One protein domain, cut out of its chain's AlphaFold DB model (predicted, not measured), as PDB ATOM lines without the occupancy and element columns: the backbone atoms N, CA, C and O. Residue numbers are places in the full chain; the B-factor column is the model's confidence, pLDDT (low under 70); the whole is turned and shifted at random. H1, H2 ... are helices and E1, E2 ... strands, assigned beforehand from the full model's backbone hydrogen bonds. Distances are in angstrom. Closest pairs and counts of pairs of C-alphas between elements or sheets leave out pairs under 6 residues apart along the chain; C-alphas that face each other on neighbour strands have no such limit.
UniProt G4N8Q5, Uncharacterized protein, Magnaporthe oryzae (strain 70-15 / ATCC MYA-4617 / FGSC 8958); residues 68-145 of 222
ATOM      1  N   HIS A  68     178.365 237.659  93.419       82.00
ATOM      2  CA  HIS A  68     179.344 236.630  93.810       82.00
ATOM      3  C   HIS A  68     179.634 236.538  95.322       82.00
ATOM      4  O   HIS A  68     180.373 235.659  95.752       82.00
ATOM      5  N   LYS A  69     179.132 237.474  96.142       82.00
ATOM      6  CA  LYS A  69     179.243 237.430  97.610       82.00
ATOM      7  C   LYS A  69     177.981 236.890  98.285       82.00
ATOM      8  O   LYS A  69     177.935 236.856  99.513       82.00
ATOM      9  N   VAL A  70     176.959 236.524  97.512       86.44
ATOM     10  CA  VAL A  70     175.706 235.975  98.026       86.44
ATOM     11  C   VAL A  70     175.860 234.472  98.246       86.44
ATOM     12  O   VAL A  70     176.195 233.731  97.324       86.44
ATOM     13  N   SER A  71     175.588 234.018  99.469       93.12
ATOM     14  CA  SER A  71     175.547 232.592  99.797       93.12
ATOM     15  C   SER A  71     174.190 231.994  99.426       93.12
ATOM     16  O   SER A  71     173.149 232.558  99.769       93.12
ATOM     17  N   ILE A  72     174.204 230.841  98.755       92.12
ATOM     18  CA  ILE A  72     173.002 230.115  98.343       92.12
ATOM     19  C   ILE A  72     172.981 228.746  99.013       92.12
ATOM     20  O   ILE A  72     173.918 227.962  98.880       92.12
ATOM     21  N   THR A  73     171.880 228.436  99.691       93.38
ATOM     22  CA  THR A  73     171.557 227.067 100.109       93.38
ATOM     23  C   THR A  73     170.587 226.458  99.103       93.38
ATOM     24  O   THR A  73     169.548 227.050  98.818       93.38
ATOM     25  N   ASN A  74     170.892 225.277  98.570       89.12
ATOM     26  CA  ASN A  74     169.984 224.572  97.673       89.12
ATOM     27  C   ASN A  74     169.178 223.514  98.441       89.12
ATOM     28  O   ASN A  74     169.734 222.496  98.841       89.12
ATOM     29  N   ASN A  75     167.878 223.758  98.615       89.25
ATOM     30  CA  ASN A  75     166.920 222.795  99.166       89.25
ATOM     31  C   ASN A  75     165.948 222.263  98.095       89.25
ATOM     32  O   ASN A  75     165.005 221.542  98.429       89.25
ATOM     33  N   ALA A  76     166.153 222.608  96.820       83.31
ATOM     34  CA  ALA A  76     165.376 222.044  95.727       83.31
ATOM     35  C   ALA A  76     165.609 220.527  95.648       83.31
ATOM     36  O   ALA A  76     166.735 220.051  95.797       83.31
ATOM     37  N   GLY A  77     164.548 219.760  95.413       76.44
ATOM     38  CA  GLY A  77     164.593 218.299  95.353       76.44
ATOM     39  C   GLY A  77     164.532 217.605  96.715       76.44
ATOM     40  O   GLY A  77     164.441 216.379  96.761       76.44
ATOM     41  N   ALA A  78     164.515 218.350  97.828       76.88
ATOM     42  CA  ALA A  78     164.188 217.782  99.134       76.88
ATOM     43  C   ALA A  78     162.741 217.254  99.135       76.88
ATOM     44  O   ALA A  78     161.878 217.800  98.445       76.88
ATOM     45  N   SER A  79     162.469 216.188  99.894       65.19
ATOM     46  CA  SER A  79     161.162 215.514  99.917       65.19
ATOM     47  C   SER A  79     160.002 216.516 100.062       65.19
ATOM     48  O   SER A  79     159.966 217.294 101.014       65.19
ATOM     49  N   GLY A  80     159.080 216.533  99.092       64.50
ATOM     50  CA  GLY A  80     157.936 217.459  99.052       64.50
ATOM     51  C   GLY A  80     158.181 218.831  98.399       64.50
ATOM     52  O   GLY A  80     157.250 219.636  98.341       64.50
ATOM     53  N   SER A  81     159.386 219.116  97.893       62.94
ATOM     54  CA  SER A  81     159.662 220.327  97.100       62.94
ATOM     55  C   SER A  81     159.041 220.243  95.699       62.94
ATOM     56  O   SER A  81     159.026 219.190  95.058       62.94
ATOM     57  N   ARG A  82     158.495 221.367  95.222       66.44
ATOM     58  CA  ARG A  82     157.934 221.474  93.864       66.44
ATOM     59  C   ARG A  82     159.065 221.707  92.858       66.44
ATOM     60  O   ARG A  82     160.084 222.294  93.219       66.44
ATOM     61  N   GLY A  83     158.889 221.252  91.616       71.19
ATOM     62  CA  GLY A  83     159.893 221.418  90.554       71.19
ATOM     63  C   GLY A  83     161.145 220.548  90.680       71.19
ATOM     64  O   GLY A  83     162.116 220.778  89.974       71.19
ATOM     65  N   GLY A  84     161.156 219.565  91.590       82.25
ATOM     66  CA  GLY A  84     162.307 218.680  91.776       82.25
ATOM     67  C   GLY A  84     163.592 219.420  92.171       82.25
ATOM     68  O   GLY A  84     163.558 220.515  92.736       82.25
ATOM     69  N   GLY A  85     164.733 218.769  91.934       85.75
ATOM     70  CA  GLY A  85     166.061 219.353  92.137       85.75
ATOM     71  C   GLY A  85     166.480 220.274  90.991       85.75
ATOM     72  O   GLY A  85     165.852 220.302  89.938       85.75
ATOM     73  N   LEU A  86     167.575 221.013  91.183       84.94
ATOM     74  CA  LEU A  86     168.192 221.751  90.079       84.94
ATOM     75  C   LEU A  86     168.765 220.758  89.045       84.94
ATOM     76  O   LEU A  86     169.472 219.830  89.452       84.94
ATOM     77  N   PRO A  87     168.511 220.944  87.736       82.38
ATOM     78  CA  PRO A  87     169.117 220.121  86.694       82.38
ATOM     79  C   PRO A  87     170.642 220.273  86.703       82.38
ATOM     80  O   PRO A  87     171.161 221.384  86.811       82.38
ATOM     81  N   SER A  88     171.379 219.165  86.601       80.38
ATOM     82  CA  SER A  88     172.844 219.156  86.741       80.38
ATOM     83  C   SER A  88     173.582 219.934  85.649       80.38
ATOM     84  O   SER A  88     174.706 220.371  85.866       80.38
ATOM     85  N   ASP A  89     172.969 220.086  84.480       77.25
ATOM     86  CA  ASP A  89     173.497 220.810  83.320       77.25
ATOM     87  C   ASP A  89     173.296 222.332  83.407       77.25
ATOM     88  O   ASP A  89     174.035 223.083  82.777       77.25
ATOM     89  N   THR A  90     172.325 222.795  84.202       80.69
ATOM     90  CA  THR A  90     171.973 224.222  84.346       80.69
ATOM     91  C   THR A  90     172.092 224.741  85.780       80.69
ATOM     92  O   THR A  90     171.773 225.902  86.052       80.69
ATOM     93  N   VAL A  91     172.581 223.911  86.706       84.12
ATOM     94  CA  VAL A  91     172.685 224.211  88.142       84.12
ATOM     95  C   VAL A  91     173.401 225.534  88.418       84.12
ATOM     96  O   VAL A  91     172.875 226.368  89.154       84.12
ATOM     97  N   ASP A  92     174.540 225.773  87.768       85.38
ATOM     98  CA  ASP A  92     175.331 226.989  87.968       85.38
ATOM     99  C   ASP A  92     174.587 228.229  87.466       85.38
ATOM    100  O   ASP A  92     174.574 229.264  88.132       85.38
ATOM    101  N   THR A  93     173.866 228.110  86.348       85.94
ATOM    102  CA  THR A  93     173.087 229.222  85.782       85.94
ATOM    103  C   THR A  93     171.949 229.627  86.719       85.94
ATOM    104  O   THR A  93     171.697 230.815  86.935       85.94
ATOM    105  N   TRP A  94     171.279 228.648  87.331       86.88
ATOM    106  CA  TRP A  94     170.224 228.902  88.313       86.88
ATOM    107  C   TRP A  94     170.764 229.506  89.613       86.88
ATOM    108  O   TRP A  94     170.131 230.405  90.178       86.88
ATOM    109  N   ILE A  95     171.934 229.060  90.075       87.31
ATOM    110  CA  ILE A  95     172.599 229.628  91.255       87.31
ATOM    111  C   ILE A  95     173.007 231.082  90.992       87.31
ATOM    112  O   ILE A  95     172.706 231.950  91.814       87.31
ATOM    113  N   GLU A  96     173.626 231.376  89.849       86.75
ATOM    114  CA  GLU A  96     174.004 232.744  89.471       86.75
ATOM    115  C   GLU A  96     172.782 233.666  89.379       86.75
ATOM    116  O   GLU A  96     172.784 234.770  89.936       86.75
ATOM    117  N   ALA A  97     171.698 233.201  88.751       85.38
ATOM    118  CA  ALA A  97     170.452 233.957  88.677       85.38
ATOM    119  C   ALA A  97     169.879 234.257  90.078       85.38
ATOM    120  O   ALA A  97     169.460 235.388  90.350       85.38
ATOM    121  N   ALA A  98     169.916 233.284  90.997       86.81
ATOM    122  CA  ALA A  98     169.492 233.476  92.385       86.81
ATOM    123  C   ALA A  98     170.375 234.493  93.131       86.81
ATOM    124  O   ALA A  98     169.858 235.345  93.860       86.81
ATOM    125  N   GLN A  99     171.694 234.449  92.926       87.56
ATOM    126  CA  GLN A  99     172.634 235.406  93.513       87.56
ATOM    127  C   GLN A  99     172.381 236.835  93.024       87.56
ATOM    128  O   GLN A  99     172.379 237.767  93.829       87.56
ATOM    129  N   ILE A 100     172.140 237.017  91.723       83.44
ATOM    130  CA  ILE A 100     171.805 238.323  91.141       83.44
ATOM    131  C   ILE A 100     170.492 238.847  91.734       83.44
ATOM    132  O   ILE A 100     170.429 240.006  92.156       83.44
ATOM    133  N   ALA A 101     169.468 237.995  91.827       84.25
ATOM    134  CA  ALA A 101     168.172 238.363  92.392       84.25
ATOM    135  C   ALA A 101     168.286 238.799  93.864       84.25
ATOM    136  O   ALA A 101     167.800 239.870  94.232       84.25
ATOM    137  N   LEU A 102     168.996 238.038  94.699       83.19
ATOM    138  CA  LEU A 102     169.210 238.389  96.108       83.19
ATOM    139  C   LEU A 102     170.070 239.648  96.269       83.19
ATOM    140  O   LEU A 102     169.747 240.516  97.079       83.19
ATOM    141  N   ALA A 103     171.115 239.806  95.456       83.44
ATOM    142  CA  ALA A 103     171.933 241.013  95.455       83.44
ATOM    143  C   ALA A 103     171.128 242.270  95.080       83.44
ATOM    144  O   ALA A 103     171.378 243.340  95.641       83.44
ATOM    145  N   SER A 104     170.142 242.140  94.181       81.94
ATOM    146  CA  SER A 104     169.275 243.250  93.756       81.94
ATOM    147  C   SER A 104     168.431 243.829  94.895       81.94
ATOM    148  O   SER A 104     168.150 245.026  94.898       81.94
ATOM    149  N   ILE A 105     168.107 243.007  95.899       80.94
ATOM    150  CA  ILE A 105     167.391 243.422  97.112       80.94
ATOM    151  C   ILE A 105     168.319 243.603  98.321       80.94
ATOM    152  O   ILE A 105     167.869 243.568  99.468       80.94
ATOM    153  N   SER A 106     169.624 243.746  98.080       84.81
ATOM    154  CA  SER A 106     170.651 243.890  99.120       84.81
ATOM    155  C   SER A 106     170.695 242.725 100.125       84.81
ATOM    156  O   SER A 106     171.102 242.909 101.274       84.81
ATOM    157  N   CYS A 107     170.301 241.516  99.712       83.44
ATOM    158  CA  CYS A 107     170.362 240.312 100.533       83.44
ATOM    159  C   CYS A 107     171.615 239.492 100.198       83.44
ATOM    160  O   CYS A 107     171.930 239.254  99.035       83.44
ATOM    161  N   ASN A 108     172.352 239.069 101.223       90.31
ATOM    162  CA  ASN A 108     173.601 238.314 101.088       90.31
ATOM    163  C   ASN A 108     173.425 236.798 101.261       90.31
ATOM    164  O   ASN A 108     174.401 236.068 101.097       90.31
ATOM    165  N   GLN A 109     172.226 236.326 101.610       91.38
ATOM    166  CA  GLN A 109     171.947 234.913 101.857       91.38
ATOM    167  C   GLN A 109     170.521 234.547 101.441       91.38
ATOM    168  O   GLN A 109     169.572 235.295 101.687       91.38
ATOM    169  N   GLY A 110     170.352 233.374 100.840       90.75
ATOM    170  CA  GLY A 110     169.030 232.856 100.515       90.75
ATOM    171  C   GLY A 110     169.025 231.363 100.232       90.75
ATOM    172  O   GLY A 110     170.068 230.728 100.071       90.75
ATOM    173  N   THR A 111     167.822 230.803 100.168       92.75
ATOM    174  CA  THR A 111     167.600 229.378  99.920       92.75
ATOM    175  C   THR A 111     166.778 229.176  98.658       92.75
ATOM    176  O   THR A 111     165.685 229.729  98.542       92.75
ATOM    177  N   ILE A 112     167.259 228.349  97.734       89.88
ATOM    178  CA  ILE A 112     166.436 227.836  96.637       89.88
ATOM    179  C   ILE A 112     165.526 226.764  97.236       89.88
ATOM    180  O   ILE A 112     165.998 225.747  97.737       89.88
ATOM    181  N   THR A 113     164.225 227.038  97.255       88.94
ATOM    182  CA  THR A 113     163.211 226.184  97.898       88.94
ATOM    183  C   THR A 113     162.562 225.207  96.928       88.94
ATOM    184  O   THR A 113     162.236 224.094  97.322       88.94
ATOM    185  N   ASN A 114     162.415 225.615  95.668       87.75
ATOM    186  CA  ASN A 114     161.849 224.813  94.591       87.75
ATOM    187  C   ASN A 114     162.781 224.900  93.381       87.75
ATOM    188  O   ASN A 114     163.271 225.998  93.077       87.75
ATOM    189  N   GLY A 115     162.994 223.766  92.713       86.00
ATOM    190  CA  GLY A 115     163.714 223.693  91.442       86.00
ATOM    191  C   GLY A 115     162.935 224.351  90.300       86.00
ATOM    192  O   GLY A 115     161.894 224.971  90.550       86.00
ATOM    193  N   PRO A 116     163.435 224.274  89.057       85.25
ATOM    194  CA  PRO A 116     162.753 224.843  87.905       85.25
ATOM    195  C   PRO A 116     161.377 224.199  87.730       85.25
ATOM    196  O   PRO A 116     161.247 222.979  87.720       85.25
ATOM    197  N   HIS A 117     160.342 225.029  87.669       79.56
ATOM    198  CA  HIS A 117     158.963 224.615  87.417       79.56
ATOM    199  C   HIS A 117     158.181 225.750  86.768       79.56
ATOM    200  O   HIS A 117     158.593 226.912  86.780       79.56
ATOM    201  N   SER A 118     157.023 225.418  86.229       78.62
ATOM    202  CA  SER A 118     156.061 226.324  85.613       78.62
ATOM    203  C   SER A 118     154.643 226.039  86.131       78.62
ATOM    204  O   SER A 118     154.407 225.163  86.964       78.62
ATOM    205  N   GLY A 119     153.671 226.825  85.685       64.56
ATOM    206  CA  GLY A 119     152.257 226.599  85.983       64.56
ATOM    207  C   GLY A 119     151.641 225.441  85.197       64.56
ATOM    208  O   GLY A 119     150.537 225.014  85.522       64.56
ATOM    209  N   GLU A 120     152.329 224.931  84.171       60.81
ATOM    210  CA  GLU A 120     151.842 223.817  83.345       60.81
ATOM    211  C   GLU A 120     152.165 222.449  83.970       60.81
ATOM    212  O   GLU A 120     151.398 221.498  83.827       60.81
ATOM    213  N   ASP A 121     153.267 222.356  84.715       54.56
ATOM    214  CA  ASP A 121     153.787 221.149  85.373       54.56
ATOM    215  C   ASP A 121     153.681 221.202  86.909       54.56
ATOM    216  O   ASP A 121     153.936 220.211  87.596       54.56
ATOM    217  N   SER A 122     153.299 222.347  87.480       55.59
ATOM    218  CA  SER A 122     153.122 222.543  88.921       55.59
ATOM    219  C   SER A 122     151.944 223.474  89.223       55.59
ATOM    220  O   SER A 122     151.511 224.261  88.397       55.59
ATOM    221  N   SER A 123     151.443 223.458  90.464       59.25
ATOM    222  CA  SER A 123     150.416 224.401  90.962       59.25
ATOM    223  C   SER A 123     150.936 225.842  91.148       59.25
ATOM    224  O   SER A 123     150.514 226.550  92.065       59.25
ATOM    225  N   SER A 124     151.904 226.262  90.330       62.94
ATOM    226  CA  SER A 124     152.414 227.631  90.296       62.94
ATOM    227  C   SER A 124     151.506 228.503  89.432       62.94
ATOM    228  O   SER A 124     150.989 228.061  88.413       62.94
ATOM    229  N   SER A 125     151.303 229.758  89.825       61.44
ATOM    230  CA  SER A 125     150.541 230.724  89.019       61.44
ATOM    231  C   SER A 125     151.354 231.297  87.854       61.44
ATOM    232  O   SER A 125     150.811 232.040  87.041       61.44
ATOM    233  N   ASP A 126     152.655 231.002  87.790       62.56
ATOM    234  CA  ASP A 126     153.555 231.527  86.770       62.56
ATOM    235  C   ASP A 126     153.722 230.520  85.622       62.56
ATOM    236  O   ASP A 126     154.333 229.473  85.832       62.56
ATOM    237  N   PRO A 127     153.228 230.818  84.405       68.19
ATOM    238  CA  PRO A 127     153.305 229.893  83.276       68.19
ATOM    239  C   PRO A 127     154.730 229.707  82.739       68.19
ATOM    240  O   PRO A 127     154.957 228.831  81.916       68.19
ATOM    241  N   LYS A 128     155.697 230.534  83.153       75.69
ATOM    242  CA  LYS A 128     157.087 230.425  82.691       75.69
ATOM    243  C   LYS A 128     157.916 229.588  83.654       75.69
ATOM    244  O   LYS A 128     157.689 229.636  84.858       75.69
ATOM    245  N   GLU A 129     158.920 228.895  83.129       82.00
ATOM    246  CA  GLU A 129     159.897 228.177  83.944       82.00
ATOM    247  C   GLU A 129     160.658 229.139  84.871       82.00
ATOM    248  O   GLU A 129     161.183 230.178  84.450       82.00
ATOM    249  N   HIS A 130     160.684 228.806  86.158       85.38
ATOM    250  CA  HIS A 130     161.332 229.594  87.197       85.38
ATOM    251  C   HIS A 130     161.728 228.721  88.389       85.38
ATOM    252  O   HIS A 130     161.133 227.676  88.643       85.38
ATOM    253  N   ILE A 131     162.683 229.203  89.182       86.25
ATOM    254  CA  ILE A 131     162.969 228.674  90.523       86.25
ATOM    255  C   ILE A 131     162.305 229.551  91.588       86.25
ATOM    256  O   ILE A 131     162.024 230.733  91.357       86.25
ATOM    257  N   THR A 132     162.094 229.004  92.790       87.44
ATOM    258  CA  THR A 132     161.632 229.793  93.947       87.44
ATOM    259  C   THR A 132     162.756 230.003  94.953       87.44
ATOM    260  O   THR A 132     163.244 229.041  95.551       87.44
ATOM    261  N   VAL A 133     163.111 231.261  95.214       87.31
ATOM    262  CA  VAL A 133     164.164 231.644  96.168       87.31
ATOM    263  C   VAL A 133     163.545 232.319  97.391       87.31
ATOM    264  O   VAL A 133     162.752 233.245  97.256       87.31
ATOM    265  N   GLN A 134     163.910 231.871  98.590       92.00
ATOM    266  CA  GLN A 134     163.557 232.491  99.867       92.00
ATOM    267  C   GLN A 134     164.756 233.302 100.388       92.00
ATOM    268  O   GLN A 134     165.760 232.706 100.791       92.00
ATOM    269  N   PRO A 135     164.675 234.642 100.414       91.19
ATOM    270  CA  PRO A 135     165.673 235.480 101.072       91.19
ATOM    271  C   PRO A 135     165.712 235.226 102.581       91.19
ATOM    272  O   PRO A 135     164.665 235.010 103.199       91.19
ATOM    273  N   HIS A 136     166.896 235.295 103.193       91.00
ATOM    274  CA  HIS A 136     167.048 235.125 104.650       91.00
ATOM    275  C   HIS A 136     166.776 236.401 105.448       91.00
ATOM    276  O   HIS A 136     166.558 236.339 106.652       91.00
ATOM    277  N   ASN A 137     166.709 237.558 104.790       83.75
ATOM    278  CA  ASN A 137     166.368 238.833 105.429       83.75
ATOM    279  C   ASN A 137     164.870 238.979 105.779       83.75
ATOM    280  O   ASN A 137     164.417 240.088 106.048       83.75
ATOM    281  N   GLY A 138     164.093 237.890 105.735       79.69
ATOM    282  CA  GLY A 138     162.646 237.894 105.969       79.69
ATOM    283  C   GLY A 138     161.813 238.420 104.795       79.69
ATOM    284  O   GLY A 138     160.601 238.566 104.930       79.69
ATOM    285  N   GLY A 139     162.441 238.704 103.648       80.12
ATOM    286  CA  GLY A 139     161.750 239.143 102.440       80.12
ATOM    287  C   GLY A 139     160.816 238.077 101.844       80.12
ATOM    288  O   GLY A 139     160.938 236.885 102.150       80.12
ATOM    289  N   PRO A 140     159.881 238.482 100.964       85.19
ATOM    290  CA  PRO A 140     158.991 237.548 100.288       85.19
ATOM    291  C   PRO A 140     159.770 236.594  99.372       85.19
ATOM    292  O   PRO A 140     160.849 236.923  98.871       85.19
ATOM    293  N   LYS A 141     159.190 235.415  99.119       87.06
ATOM    294  CA  LYS A 141     159.710 234.474  98.121       87.06
ATOM    295  C   LYS A 141     159.745 235.128  96.743       87.06
ATOM    296  O   LYS A 141     158.815 235.831  96.357       87.06
ATOM    297  N   MET A 142     160.807 234.854  96.000       85.75
ATOM    298  CA  MET A 142     161.021 235.361  94.651       85.75
ATOM    299  C   MET A 142     160.881 234.239  93.634       85.75
ATOM    300  O   MET A 142     161.418 233.150  93.835       85.75
ATOM    301  N   HIS A 143     160.225 234.544  92.519       88.00
ATOM    302  CA  HIS A 143     160.242 233.717  91.320       88.00
ATOM    303  C   HIS A 143     161.361 234.236  90.416       88.00
ATOM    304  O   HIS A 143     161.275 235.350  89.898       88.00
ATOM    305  N   VAL A 144     162.436 233.463  90.279       84.44
ATOM    306  CA  VAL A 144     163.596 233.840  89.461       84.44
ATOM    307  C   VAL A 144     163.515 233.087  88.147       84.44
ATOM    308  O   VAL A 144     163.402 231.865  88.141       84.44
ATOM    309  N   ARG A 145     163.569 233.825  87.039       84.88
ATOM    310  CA  ARG A 145     163.508 233.291  85.676       84.88
ATOM    311  C   ARG A 145     164.862 233.470  85.010       84.88
ATOM    312  O   ARG A 145     165.441 234.553  85.098       84.88
TER     313      ARG A 145
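What this domain is: This is residues 68 to 145 of the 222 residues of an uncharacterized protein of Magnaporthe oryzae (strain 70-15 / ATCC MYA-4617 / FGSC 8958) (UniProt G4N8Q5). A four-stranded, twisted sheet has one helix, H1, packed on one face and its other face bare; a long loop, residues 118 to 129, lies beyond the end of the hairpin E2 and E3. The printed part has 78 residues, with one named helix and four named strands in the order E1, H1, E2, E3, E4 along the chain; the four strands make a mixed sheet of order E1, E2, E3, E4. The class is mixed, helices and strands, with 36 residues, under half, in named elements. The whole is compact, with a radius of gyration of the C-alphas of 11.6 A and spans of 32 by 25 by 22 A.

Where its parts are: Find C-alpha 71 at (175.547, 232.592, 99.797), where E1, residues 71 to 74, begins. H1, residues 91 to 104, runs 20.1 A from C-alpha 91 at (172.685, 224.211, 88.142). E2, residues 109 to 117, spans 22.0 A and bends by 55 degrees at residue 113. E3, residues 130 to 135, spans 15.7 A; E4, residues 142 to 144, ends at C-alpha 144 at (163.596, 233.840, 89.461).

How they stand to each other: The sheet is only just strongly twisted, its C-alphas up to 4.4 A off the best plane. E1 and E2 are parallel, with N 112 and O 73 at 2.8 A; E1, H1, E2 form a strand-helix-strand unit, parallel neighbours with a helix between, and its crossover is left-handed. E2, E3 and E4 form a meander, each strand the antiparallel neighbour of the one before: look at N 113 and O 132, 2.8 A, then N 142 and O 133, 2.8 A. H1 is on the sheet, which makes two layers, a helix on one face; the closest C-alphas of H1 and E4 are those of Ala 98 and Val 144, 6.6 A. In H1 every O i to N i+4 pair is within hydrogen-bond range. E1 and E4 are apart.

The domain as a whole: The C-alphas of Lys 69 and Glu 120, the two farthest apart, stand 33.8 A from each other. The printed part has no cut. The links E1 to H1 and E2 to E3 are long. Look for pLDDT under 70 at residues 79 to 82 and 119 to 127.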